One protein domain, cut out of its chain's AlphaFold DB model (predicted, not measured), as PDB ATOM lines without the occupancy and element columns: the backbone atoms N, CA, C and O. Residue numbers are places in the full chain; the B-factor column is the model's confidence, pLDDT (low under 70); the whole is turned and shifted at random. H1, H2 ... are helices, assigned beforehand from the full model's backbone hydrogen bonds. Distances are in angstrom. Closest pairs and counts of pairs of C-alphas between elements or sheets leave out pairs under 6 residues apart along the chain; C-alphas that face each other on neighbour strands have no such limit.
ATOM      1  N   LYS A   4       4.556  12.629  79.336       87.44
ATOM      2  CA  LYS A   4       4.824  11.276  79.834       87.44
ATOM      3  C   LYS A   4       4.560  10.247  78.739       87.44
ATOM      4  O   LYS A   4       3.507  10.275  78.109       87.44
ATOM      5  N   CYS A   5       5.486   9.307  78.576       85.50
ATOM      6  CA  CYS A   5       5.310   8.134  77.720       85.50
ATOM      7  C   CYS A   5       4.527   7.044  78.469       85.50
ATOM      8  O   CYS A   5       4.843   6.733  79.622       85.50
ATOM      9  N   THR A   6       3.488   6.505  77.826       81.56
ATOM     10  CA  THR A   6       2.542   5.545  78.426       81.56
ATOM     11  C   THR A   6       2.710   4.113  77.921       81.56
ATOM     12  O   THR A   6       2.388   3.190  78.659       81.56
ATOM     13  N   ALA A   7       3.260   3.917  76.720       78.62
ATOM     14  CA  ALA A   7       3.886   2.652  76.352       78.62
ATOM     15  C   ALA A   7       5.219   2.569  77.110       78.62
ATOM     16  O   ALA A   7       5.983   3.535  77.089       78.62
ATOM     17  N   GLY A   8       5.444   1.484  77.853       81.50
ATOM     18  CA  GLY A   8       6.577   1.355  78.769       81.50
ATOM     19  C   GLY A   8       7.926   1.667  78.110       81.50
ATOM     20  O   GLY A   8       8.178   1.256  76.980       81.50
ATOM     21  N   LEU A   9       8.790   2.396  78.816       89.81
ATOM     22  CA  LEU A   9      10.184   2.608  78.431       89.81
ATOM     23  C   LEU A   9      11.073   1.738  79.313       89.81
ATOM     24  O   LEU A   9      11.340   2.076  80.465       89.81
ATOM     25  N   HIS A  10      11.493   0.612  78.749       90.50
ATOM     26  CA  HIS A  10      12.267  -0.415  79.444       90.50
ATOM     27  C   HIS A  10      13.771  -0.170  79.345       90.50
ATOM     28  O   HIS A  10      14.494  -0.449  80.294       90.50
ATOM     29  N   SER A  11      14.221   0.419  78.233       95.12
ATOM     30  CA  SER A  11      15.641   0.647  77.970       95.12
ATOM     31  C   SER A  11      16.031   2.118  78.058       95.12
ATOM     32  O   SER A  11      15.277   3.014  77.659       95.12
ATOM     33  N   ALA A  12      17.243   2.375  78.539       96.94
ATOM     34  CA  ALA A  12      17.829   3.709  78.601       96.94
ATOM     35  C   ALA A  12      18.110   4.270  77.212       96.94
ATOM     36  O   ALA A  12      17.891   5.460  76.977       96.94
ATOM     37  N   VAL A  13      18.550   3.403  76.303       97.94
ATOM     38  CA  VAL A  13      19.014   3.752  74.961       97.94
ATOM     39  C   VAL A  13      18.067   3.180  73.914       97.94
ATOM     40  O   VAL A  13      17.401   2.156  74.113       97.94
ATOM     41  N   ARG A  14      17.987   3.877  72.786       97.06
ATOM     42  CA  ARG A  14      17.280   3.444  71.595       97.06
ATOM     43  C   ARG A  14      17.777   2.068  71.169       97.06
ATOM     44  O   ARG A  14      18.976   1.821  71.110       97.06
ATOM     45  N   HIS A  15      16.848   1.197  70.816       94.81
ATOM     46  CA  HIS A  15      17.164  -0.143  70.341       94.81
ATOM     47  C   HIS A  15      16.130  -0.608  69.319       94.81
ATOM     48  O   HIS A  15      15.064  -0.008  69.152       94.81
ATOM     49  N   THR A  16      16.468  -1.682  68.615       94.75
ATOM     50  CA  THR A  16      15.526  -2.402  67.759       94.75
ATOM     51  C   THR A  16      15.141  -3.687  68.471       94.75
ATOM     52  O   THR A  16      16.023  -4.459  68.840       94.75
ATOM     53  N   ASP A  17      13.848  -3.902  68.684       91.31
ATOM     54  CA  ASP A  17      13.331  -5.153  69.231       91.31
ATOM     55  C   ASP A  17      13.645  -6.292  68.239       91.31
ATOM     56  O   ASP A  17      13.215  -6.228  67.083       91.31
ATOM     57  N   PRO A  18      14.399  -7.331  68.642       90.56
ATOM     58  CA  PRO A  18      14.791  -8.412  67.744       90.56
ATOM     59  C   PRO A  18      13.620  -9.308  67.316       90.56
ATOM     60  O   PRO A  18      13.709  -9.953  66.273       90.56
ATOM     61  N   ALA A  19      12.534  -9.369  68.092       92.94
ATOM     62  CA  ALA A  19      11.368 -10.192  67.788       92.94
ATOM     63  C   ALA A  19      10.426  -9.511  66.789       92.94
ATOM     64  O   ALA A  19       9.836 -10.176  65.939       92.94
ATOM     65  N   THR A  20      10.277  -8.190  66.890       93.19
ATOM     66  CA  THR A  20       9.303  -7.431  66.089       93.19
ATOM     67  C   THR A  20       9.937  -6.546  65.019       93.19
ATOM     68  O   THR A  20       9.255  -6.113  64.092       93.19
ATOM     69  N   GLY A  21      11.234  -6.254  65.132       93.62
ATOM     70  CA  GLY A  21      11.939  -5.289  64.290       93.62
ATOM     71  C   GLY A  21      11.563  -3.830  64.571       93.62
ATOM     72  O   GLY A  21      12.031  -2.933  63.863       93.62
ATOM     73  N   PHE A  22      10.718  -3.555  65.574       92.25
ATOM     74  CA  PHE A  22      10.330  -2.190  65.908       92.25
ATOM     75  C   PHE A  22      11.478  -1.430  66.561       92.25
ATOM     76  O   PHE A  22      12.229  -1.953  67.379       92.25
ATOM     77  N   ARG A  23      11.604  -0.153  66.194       93.88
ATOM     78  CA  ARG A  23      12.588   0.751  66.788       93.88
ATOM     79  C   ARG A  23      11.945   1.489  67.949       93.88
ATOM     80  O   ARG A  23      10.983   2.230  67.751       93.88
ATOM     81  N   HIS A  24      12.509   1.303  69.132       94.12
ATOM     82  CA  HIS A  24      12.071   1.931  70.369       94.12
ATOM     83  C   HIS A  24      13.054   3.031  70.753       94.12
ATOM     84  O   HIS A  24      14.265   2.842  70.664       94.12
ATOM     85  N   HIS A  25      12.545   4.182  71.190       95.81
ATOM     86  CA  HIS A  25      13.378   5.202  71.826       95.81
ATOM     87  C   HIS A  25      13.651   4.815  73.278       95.81
ATOM     88  O   HIS A  25      12.755   4.322  73.962       95.81
ATOM     89  N   GLY A  26      14.865   5.083  73.755       96.56
ATOM     90  CA  GLY A  26      15.194   4.947  75.166       96.56
ATOM     91  C   GLY A  26      14.752   6.156  75.991       96.56
ATOM     92  O   GLY A  26      14.553   7.261  75.469       96.56
ATOM     93  N   PHE A  27      14.609   5.980  77.305       96.62
ATOM     94  CA  PHE A  27      14.223   7.092  78.182       96.62
ATOM     95  C   PHE A  27      15.308   8.176  78.300       96.62
ATOM     96  O   PHE A  27      14.967   9.342  78.512       96.62
ATOM     97  N   LEU A  28      16.597   7.849  78.116       97.44
ATOM     98  CA  LEU A  28      17.657   8.863  78.055       97.44
ATOM     99  C   LEU A  28      17.630   9.632  76.731       97.44
ATOM    100  O   LEU A  28      17.872  10.838  76.738       97.44
ATOM    101  N   ASN A  29      17.272   8.981  75.616       98.06
ATOM    102  CA  ASN A  29      17.087   9.670  74.334       98.06
ATOM    103  C   ASN A  29      15.993  10.733  74.447       98.06
ATOM    104  O   ASN A  29      16.174  11.871  74.019       98.06
ATOM    105  N   LEU A  30      14.868  10.375  75.075       96.88
ATOM    106  CA  LEU A  30      13.761  11.299  75.313       96.88
ATOM    107  C   LEU A  30      14.151  12.437  76.260       96.88
ATOM    108  O   LEU A  30      13.794  13.585  75.995       96.88
ATOM    109  N   LEU A  31      14.908  12.152  77.323       97.00
ATOM    110  CA  LEU A  31      15.408  13.183  78.234       97.00
ATOM    111  C   LEU A  31      16.316  14.191  77.507       97.00
ATOM    112  O   LEU A  31      16.129  15.398  77.667       97.00
ATOM    113  N   ALA A  32      17.256  13.714  76.685       97.88
ATOM    114  CA  ALA A  32      18.161  14.557  75.902       97.88
ATOM    115  C   ALA A  32      17.428  15.360  74.814       97.88
ATOM    116  O   ALA A  32      17.681  16.552  74.639       97.88
ATOM    117  N   ALA A  33      16.456  14.747  74.136       97.50
ATOM    118  CA  ALA A  33      15.603  15.436  73.174       97.50
ATOM    119  C   ALA A  33      14.769  16.548  73.836       97.50
ATOM    120  O   ALA A  33      14.691  17.660  73.314       97.50
ATOM    121  N   CYS A  34      14.192  16.281  75.013       96.69
ATOM    122  CA  CYS A  34      13.444  17.282  75.774       96.69
ATOM    123  C   CYS A  34      14.332  18.438  76.239       96.69
ATOM    124  O   CYS A  34      13.884  19.581  76.213       96.69
ATOM    125  N   ASP A  35      15.574  18.163  76.639       97.38
ATOM    126  CA  ASP A  35      16.543  19.207  76.968       97.38
ATOM    127  C   ASP A  35      16.824  20.135  75.779       97.38
ATOM    128  O   ASP A  35      16.727  21.352  75.934       97.38
ATOM    129  N   ALA A  36      17.112  19.568  74.602       97.38
ATOM    130  CA  ALA A  36      17.391  20.339  73.390       97.38
ATOM    131  C   ALA A  36      16.204  21.244  73.016       97.38
ATOM    132  O   ALA A  36      16.369  22.448  72.818       97.38
ATOM    133  N   LEU A  37      14.985  20.695  73.012       96.50
ATOM    134  CA  LEU A  37      13.773  21.476  72.746       96.50
ATOM    135  C   LEU A  37      13.545  22.561  73.805       96.50
ATOM    136  O   LEU A  37      13.198  23.691  73.471       96.50
ATOM    137  N   ALA A  38      13.766  22.247  75.084       95.56
ATOM    138  CA  ALA A  38      13.615  23.211  76.173       95.56
ATOM    139  C   ALA A  38      14.680  24.320  76.143       95.56
ATOM    140  O   ALA A  38      14.439  25.408  76.663       95.56
ATOM    141  N   ALA A  39      15.841  24.060  75.541       96.06
ATOM    142  CA  ALA A  39      16.880  25.053  75.282       96.06
ATOM    143  C   ALA A  39      16.592  25.923  74.042       96.06
ATOM    144  O   ALA A  39      17.359  26.839  73.755       96.06
ATOM    145  N   GLY A  40      15.493  25.666  73.320       96.94
ATOM    146  CA  GLY A  40      15.148  26.379  72.090       96.94
ATOM    147  C   GLY A  40      15.966  25.937  70.876       96.94
ATOM    148  O   GLY A  40      16.034  26.671  69.891       96.94
ATOM    149  N   GLU A  41      16.599  24.761  70.931       97.94
ATOM    150  CA  GLU A  41      17.292  24.210  69.771       97.94
ATOM    151  C   GLU A  41      16.304  23.779  68.669       97.94
ATOM    152  O   GLU A  41      15.138  23.478  68.949       97.94
ATOM    153  N   PRO A  42      16.755  23.698  67.401       97.94
ATOM    154  CA  PRO A  42      15.928  23.195  66.312       97.94
ATOM    155  C   PRO A  42      15.449  21.758  66.553       97.94
ATOM    156  O   PRO A  42      16.161  20.948  67.146       97.94
ATOM    157  N   ALA A  43      14.293  21.396  65.985       97.75
ATOM    158  CA  ALA A  43      13.751  20.032  66.058       97.75
ATOM    159  C   ALA A  43      14.761  18.959  65.604       97.75
ATOM    160  O   ALA A  43      14.847  17.897  66.214       97.75
ATOM    161  N   ALA A  44      15.613  19.281  64.626       98.31
ATOM    162  CA  ALA A  44      16.693  18.410  64.165       98.31
ATOM    163  C   ALA A  44      17.694  18.023  65.275       98.31
ATOM    164  O   ALA A  44      18.290  16.949  65.226       98.31
ATOM    165  N   SER A  45      17.903  18.860  66.298       98.12
ATOM    166  CA  SER A  45      18.704  18.479  67.469       98.12
ATOM    167  C   SER A  45      18.021  17.408  68.308       98.12
ATOM    168  O   SER A  45      18.670  16.454  68.731       98.12
ATOM    169  N   ALA A  46      16.713  17.540  68.525       97.88
ATOM    170  CA  ALA A  46      15.932  16.547  69.246       97.88
ATOM    171  C   ALA A  46      15.888  15.219  68.479       97.88
ATOM    172  O   ALA A  46      16.115  14.170  69.068       97.88
ATOM    173  N   GLU A  47      15.687  15.265  67.160       98.19
ATOM    174  CA  GLU A  47      15.705  14.084  66.289       98.19
ATOM    175  C   GLU A  47      17.041  13.337  66.341       98.19
ATOM    176  O   GLU A  47      17.042  12.110  66.419       98.19
ATOM    177  N   ARG A  48      18.174  14.054  66.377       98.25
ATOM    178  CA  ARG A  48      19.498  13.435  66.565       98.25
ATOM    179  C   ARG A  48      19.581  12.679  67.888       98.25
ATOM    180  O   ARG A  48      19.980  11.520  67.891       98.25
ATOM    181  N   TRP A  49      19.137  13.285  68.991       98.19
ATOM    182  CA  TRP A  49      19.100  12.595  70.285       98.19
ATOM    183  C   TRP A  49      18.132  11.414  70.304       98.19
ATOM    184  O   TRP A  49      18.421  10.403  70.934       98.19
ATOM    185  N   LEU A  50      17.002  11.507  69.602       97.62
ATOM    186  CA  LEU A  50      16.054  10.404  69.454       97.62
ATOM    187  C   LEU A  50      16.599   9.256  68.598       97.62
ATOM    188  O   LEU A  50      16.138   8.127  68.772       97.62
ATOM    189  N   ALA A  51      17.527   9.533  67.680       97.75
ATOM    190  CA  ALA A  51      18.146   8.558  66.787       97.75
ATOM    191  C   ALA A  51      19.414   7.904  67.360       97.75
ATOM    192  O   ALA A  51      19.761   6.823  66.893       97.75
ATOM    193  N   GLU A  52      20.056   8.526  68.353       98.00
ATOM    194  CA  GLU A  52      21.275   8.030  69.004       98.00
ATOM    195  C   GLU A  52      21.081   6.630  69.609       98.00
ATOM    196  O   GLU A  52      20.179   6.418  70.426       98.00
ATOM    197  N   ASP A  53      21.928   5.685  69.219       96.81
ATOM    198  CA  ASP A  53      21.951   4.308  69.722       96.81
ATOM    199  C   ASP A  53      23.274   3.935  70.415       96.81
ATOM    200  O   ASP A  53      23.354   2.883  71.054       96.81
ATOM    201  N   ASP A  54      24.269   4.828  70.416       97.62
ATOM    202  CA  ASP A  54      25.456   4.709  71.254       97.62
ATOM    203  C   ASP A  54      25.151   5.169  72.688       97.62
ATOM    204  O   ASP A  54      25.126   6.357  73.039       97.62
ATOM    205  N   GLY A  55      24.959   4.184  73.566       97.31
ATOM    206  CA  GLY A  55      24.746   4.417  74.989       97.31
ATOM    207  C   GLY A  55      25.900   5.150  75.677       97.31
ATOM    208  O   GLY A  55      25.654   5.964  76.568       97.31
ATOM    209  N   ALA A  56      27.151   4.922  75.268       97.25
ATOM    210  CA  ALA A  56      28.309   5.578  75.868       97.25
ATOM    211  C   ALA A  56      28.368   7.064  75.492       97.25
ATOM    212  O   ALA A  56      28.666   7.904  76.355       97.25
ATOM    213  N   ALA A  57      28.035   7.399  74.242       96.88
ATOM    214  CA  ALA A  57      27.899   8.781  73.788       96.88
ATOM    215  C   ALA A  57      26.786   9.507  74.561       96.88
ATOM    216  O   ALA A  57      27.017  10.577  75.136       96.88
ATOM    217  N   LEU A  58      25.610   8.882  74.667       97.44
ATOM    218  CA  LEU A  58      24.457   9.430  75.379       97.44
ATOM    219  C   LEU A  58      24.746   9.638  76.874       97.44
ATOM    220  O   LEU A  58      24.482  10.705  77.431       97.44
ATOM    221  N   ALA A  59      25.352   8.644  77.525       97.56
ATOM    222  CA  ALA A  59      25.714   8.723  78.934       97.56
ATOM    223  C   ALA A  59      26.769   9.808  79.191       97.56
ATOM    224  O   ALA A  59      26.669  10.557  80.160       97.56
ATOM    225  N   THR A  60      27.758   9.944  78.304       97.25
ATOM    226  CA  THR A  60      28.766  11.009  78.399       97.25
ATOM    227  C   THR A  60      28.128  12.383  78.255       97.25
ATOM    228  O   THR A  60      28.401  13.265  79.068       97.25
ATOM    229  N   ALA A  61      27.219  12.551  77.294       95.69
ATOM    230  CA  ALA A  61      26.485  13.796  77.122       95.69
ATOM    231  C   ALA A  61      25.718  14.176  78.397       95.69
ATOM    232  O   ALA A  61      25.907  15.279  78.908       95.69
ATOM    233  N   VAL A  62      24.921  13.260  78.959       95.94
ATOM    234  CA  VAL A  62      24.102  13.540  80.152       95.94
ATOM    235  C   VAL A  62      24.959  13.780  81.403       95.94
ATOM    236  O   VAL A  62      24.638  14.668  82.190       95.94
ATOM    237  N   ARG A  63      26.088  13.075  81.580       95.75
ATOM    238  CA  ARG A  63      27.017  13.304  82.711       95.75
ATOM    239  C   ARG A  63      27.592  14.714  82.755       95.75
ATOM    240  O   ARG A  63      27.915  15.203  83.832       95.75
ATOM    241  N   THR A  64      27.747  15.359  81.600       95.25
ATOM    242  CA  THR A  64      28.322  16.712  81.513       95.25
ATOM    243  C   THR A  64      27.300  17.822  81.762       95.25
ATOM    244  O   THR A  64      27.636  19.004  81.686       95.25
ATOM    245  N   TRP A  65      26.042  17.479  82.047       96.81
ATOM    246  CA  TRP A  65      25.007  18.470  82.297       96.81
ATOM    247  C   TRP A  65      25.209  19.172  83.637       96.81
ATOM    248  O   TRP A  65      25.463  18.547  84.664       96.81
ATOM    249  N   SER A  66      25.012  20.491  83.637       97.38
ATOM    250  CA  SER A  66      24.864  21.236  84.882       97.38
ATOM    251  C   SER A  66      23.558  20.847  85.595       97.38
ATOM    252  O   SER A  66      22.604  20.400  84.944       97.38
ATOM    253  N   PRO A  67      23.456  21.073  86.918       96.25
ATOM    254  CA  PRO A  67      22.213  20.863  87.656       96.25
ATOM    255  C   PRO A  67      21.012  21.595  87.038       96.25
ATOM    256  O   PRO A  67      19.938  21.008  86.910       96.25
ATOM    257  N   ASP A  68      21.203  22.834  86.573       97.00
ATOM    258  CA  ASP A  68      20.146  23.633  85.935       97.00
ATOM    259  C   ASP A  68      19.680  23.031  84.608       97.00
ATOM    260  O   ASP A  68      18.484  23.003  84.310       97.00
ATOM    261  N   ARG A  69      20.620  22.500  83.816       96.88
ATOM    262  CA  ARG A  69      20.310  21.789  82.572       96.88
ATOM    263  C   ARG A  69      19.483  20.535  82.857       96.88
ATOM    264  O   ARG A  69      18.424  20.349  82.260       96.88
ATOM    265  N   GLY A  70      19.900  19.731  83.835       96.31
ATOM    266  CA  GLY A  70      19.139  18.561  84.278       96.31
ATOM    267  C   GLY A  70      17.750  18.917  84.820       96.31
ATOM    268  O   GLY A  70      16.766  18.241  84.513       96.31
ATOM    269  N   ALA A  71      17.634  20.005  85.585       95.44
ATOM    270  CA  ALA A  71      16.358  20.494  86.098       95.44
ATOM    271  C   ALA A  71      15.414  20.937  84.971       95.44
ATOM    272  O   ALA A  71      14.237  20.571  84.988       95.44
ATOM    273  N   ARG A  72      15.930  21.656  83.965       95.50
ATOM    274  CA  ARG A  72      15.174  22.068  82.775       95.50
ATOM    275  C   ARG A  72      14.639  20.865  82.002       95.50
ATOM    276  O   ARG A  72      13.443  20.814  81.723       95.50
ATOM    277  N   ALA A  73      15.488  19.879  81.713       96.06
ATOM    278  CA  ALA A  73      15.077  18.660  81.019       96.06
ATOM    279  C   ALA A  73      13.952  17.933  81.779       96.06
ATOM    280  O   ALA A  73      12.914  17.591  81.210       96.06
ATOM    281  N   ARG A  74      14.106  17.788  83.102       95.25
ATOM    282  CA  ARG A  74      13.116  17.145  83.984       95.25
ATOM    283  C   ARG A  74      11.820  17.934  84.164       95.25
ATOM    284  O   ARG A  74      10.807  17.340  84.533       95.25
ATOM    285  N   ALA A  75      11.824  19.246  83.929       95.31
ATOM    286  CA  ALA A  75      10.601  20.047  83.934       95.31
ATOM    287  C   ALA A  75       9.666  19.667  82.769       95.31
ATOM    288  O   ALA A  75       8.447  19.799  82.893       95.31
ATOM    289  N   VAL A  76      10.229  19.157  81.667       95.69
ATOM    290  CA  VAL A  76       9.481  18.648  80.509       95.69
ATOM    291  C   VAL A  76       9.261  17.138  80.621       95.69
ATOM    292  O   VAL A  76       8.121  16.680  80.555       95.69
ATOM    293  N   PHE A  77      10.328  16.369  80.849       96.06
ATOM    294  CA  PHE A  77      10.303  14.908  80.933       96.06
ATOM    295  C   PHE A  77      10.539  14.443  82.370       96.06
ATOM    296  O   PHE A  77      11.651  14.112  82.784       96.06
ATOM    297  N   ARG A  78       9.470  14.472  83.170       93.56
ATOM    298  CA  ARG A  78       9.555  14.197  84.612       93.56
ATOM    299  C   ARG A  78       9.489  12.715  84.962       93.56
ATOM    300  O   ARG A  78      10.023  12.309  85.991       93.56
ATOM    301  N   SER A  79       8.764  11.936  84.166       92.00
ATOM    302  CA  SER A  79       8.478  10.531  84.452       92.00
ATOM    303  C   SER A  79       8.123   9.778  83.178       92.00
ATOM    304  O   SER A  79       7.547  10.361  82.259       92.00
ATOM    305  N   PHE A  80       8.345   8.469  83.187       93.31
ATOM    306  CA  PHE A  80       7.878   7.530  82.172       93.31
ATOM    307  C   PHE A  80       7.215   6.319  82.838       93.31
ATOM    308  O   PHE A  80       7.369   6.106  84.041       93.31
ATOM    309  N   GLY A  81       6.394   5.580  82.092       91.44
ATOM    310  CA  GLY A  81       5.894   4.277  82.534       91.44
ATOM    311  C   GLY A  81       6.916   3.179  82.246       91.44
ATOM    312  O   GLY A  81       7.587   3.233  81.224       91.44
ATOM    313  N   THR A  82       7.014   2.185  83.120       90.69
ATOM    314  CA  THR A  82       7.749   0.932  82.894       90.69
ATOM    315  C   THR A  82       7.037  -0.182  83.661       90.69
ATOM    316  O   THR A  82       6.403   0.091  84.685       90.69
ATOM    317  N   CYS A  83       7.108  -1.419  83.173       90.94
ATOM    318  CA  CYS A  83       6.577  -2.583  83.891       90.94
ATOM    319  C   CYS A  83       7.550  -3.098  84.962       90.94
ATOM    320  O   CYS A  83       7.122  -3.768  85.898       90.94
ATOM    321  N   SER A  84       8.834  -2.755  84.845       89.62
ATOM    322  CA  SER A  84       9.884  -3.102  85.797       89.62
ATOM    323  C   SER A  84      10.668  -1.852  86.161       89.62
ATOM    324  O   SER A  84      11.149  -1.129  85.291       89.62
ATOM    325  N   VAL A  85      10.810  -1.585  87.455       89.00
ATOM    326  CA  VAL A  85      11.703  -0.519  87.934       89.00
ATOM    327  C   VAL A  85      13.170  -0.939  87.910       89.00
ATOM    328  O   VAL A  85      14.033  -0.069  87.890       89.00
ATOM    329  N   LEU A  86      13.453  -2.246  87.900       92.19
ATOM    330  CA  LEU A  86      14.822  -2.760  87.908       92.19
ATOM    331  C   LEU A  86      15.492  -2.574  86.548       92.19
ATOM    332  O   LEU A  86      16.607  -2.077  86.513       92.19
ATOM    333  N   GLU A  87      14.786  -2.854  85.450       92.62
ATOM    334  CA  GLU A  87      15.322  -2.750  84.081       92.62
ATOM    335  C   GLU A  87      15.930  -1.354  83.786       92.62
ATOM    336  O   GLU A  87      17.118  -1.277  83.467       92.62
ATOM    337  N   PRO A  88      15.224  -0.217  83.997       93.75
ATOM    338  CA  PRO A  88      15.832   1.106  83.835       93.75
ATOM    339  C   PRO A  88      17.017   1.381  84.763       93.75
ATOM    340  O   PRO A  88      17.924   2.127  84.396       93.75
ATOM    341  N   VAL A  89      16.999   0.842  85.987       94.12
ATOM    342  CA  VAL A  89      18.090   1.037  86.952       94.12
ATOM    343  C   VAL A  89      19.327   0.264  86.511       94.12
ATOM    344  O   VAL A  89      20.421   0.823  86.533       94.12
ATOM    345  N   GLU A  90      19.163  -0.982  86.077       94.88
ATOM    346  CA  GLU A  90      20.235  -1.831  85.558       94.88
ATOM    347  C   GLU A  90      20.908  -1.187  84.345       94.88
ATOM    348  O   GLU A  90      22.135  -1.089  84.317       94.88
ATOM    349  N   ASP A  91      20.126  -0.639  83.414       95.81
ATOM    350  CA  ASP A  91      20.659   0.103  82.271       95.81
ATOM    351  C   ASP A  91      21.468   1.335  82.705       95.81
ATOM    352  O   ASP A  91      22.564   1.584  82.203       95.81
ATOM    353  N   LEU A  92      20.967   2.115  83.668       96.06
ATOM    354  CA  LEU A  92      21.695   3.280  84.182       96.06
ATOM    355  C   LEU A  92      22.994   2.891  84.900       96.06
ATOM    356  O   LEU A  92      23.982   3.622  84.801       96.06
ATOM    357  N   VAL A  93      23.015   1.757  85.601       95.94
ATOM    358  CA  VAL A  93      24.229   1.205  86.218       95.94
ATOM    359  C   VAL A  93      25.216   0.756  85.145       95.94
ATOM    360  O   VAL A  93      26.389   1.121  85.214       95.94
ATOM    361  N   ALA A  94      24.753   0.032  84.122       95.81
ATOM    362  CA  ALA A  94      25.582  -0.415  83.003       95.81
ATOM    363  C   ALA A  94      26.210   0.764  82.238       95.81
ATOM    364  O   ALA A  94      27.357   0.690  81.800       95.81
ATOM    365  N   LEU A  95      25.491   1.885  82.139       96.62
ATOM    366  CA  LEU A  95      25.976   3.133  81.545       96.62
ATOM    367  C   LEU A  95      26.872   3.970  82.478       96.62
ATOM    368  O   LEU A  95      27.392   5.010  82.053       96.62
ATOM    369  N   GLY A  96      27.046   3.566  83.740       95.62
ATOM    370  CA  GLY A  96      27.805   4.312  84.748       95.62
ATOM    371  C   GLY A  96      27.163   5.652  85.126       95.62
ATOM    372  O   GLY A  96      27.866   6.623  85.408       95.62
TER     373      GLY A  96
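Overview. This is residues 4 to 96 of the 106 residues of an uncharacterized protein of Modestobacter marinus (UniProt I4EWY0). H1 runs through the middle of this small helical domain; H2 folds back beside it as a hairpin, while H4 packs about crosswise on H1 on the side away from H2. H3 lies to one side of H1, H5 lies near H3, and residues 17 to 22 stick out as a loop at one end of the longest axis. The printed part has 93 residues with five named helices, in the order H1, H2, H3, H4, H5, and no named strand; the class is all helix. It is compact, with a radius of gyration of the C-alphas of 12.8 A, and spans 37 by 25 by 25 A.

Arrangement. Residues 4 to 26 hold no named element, but within them residues 15 to 16 and residues 23 to 24 form a short pairing, as strands do, too short to be named. They are followed by H1, residues 27 to 38. H1 and H2, residues 43 to 51, form a helical hairpin: they touch, with the C-alphas of Ala 33 and Ala 46 closest at 4.1 A, and run opposite ways at a shallow tilt of 9 degrees. H3, residues 55 to 63, only just touches H1, with 3 pairs of C-alphas within 8 A. The closest are those of Leu 28 and Leu 58, 7.3 A apart; H1 touches H3 with residues 28 to 32 alone. H1 and H3 run the same way at a steep tilt of 48 degrees. H4, residues 67 to 76, touches H1, about perpendicular at 84 degrees, with the C-alphas of Asp 35 and Ala 73 closest at 4.3 A. H1 is the hub, touching three helices, and the helix packing is only just mostly crossed, with 1 of 3 pairs at a shallow tilt. H5, residues 86 to 94, touches no helix but is near H3, with 5 pairs of C-alphas within 10 A. H1 and H5 are only just apart, at 8.4 A. Every O i to N i+4 pair is within hydrogen-bond range in H1, H2, H3 and H5; in H4 5 of 6 are.

Along the chain. H1 begins at C-alpha 27, at (14.223, 7.092, 78.182), and measures 16.3 A from first to last C-alpha. H2 measures 12.3 A, H3 12.0 A, H4 14.8 A and H5 12.1 A. H4 begins at C-alpha 67, at (22.213, 20.863, 87.656). H5 ends at C-alpha 94, at (25.582, -0.415, 83.003).

Size, cuts and confidence. The two C-alphas farthest apart are those of Ala 19 and Asp 68, 39.4 A. The printed part has no cut. The links H1 to H2, H2 to H3 and H3 to H4 are tight, and H4 to H5 is short. The mean pLDDT of the printed part is 94.9, and no printed residue is under 70.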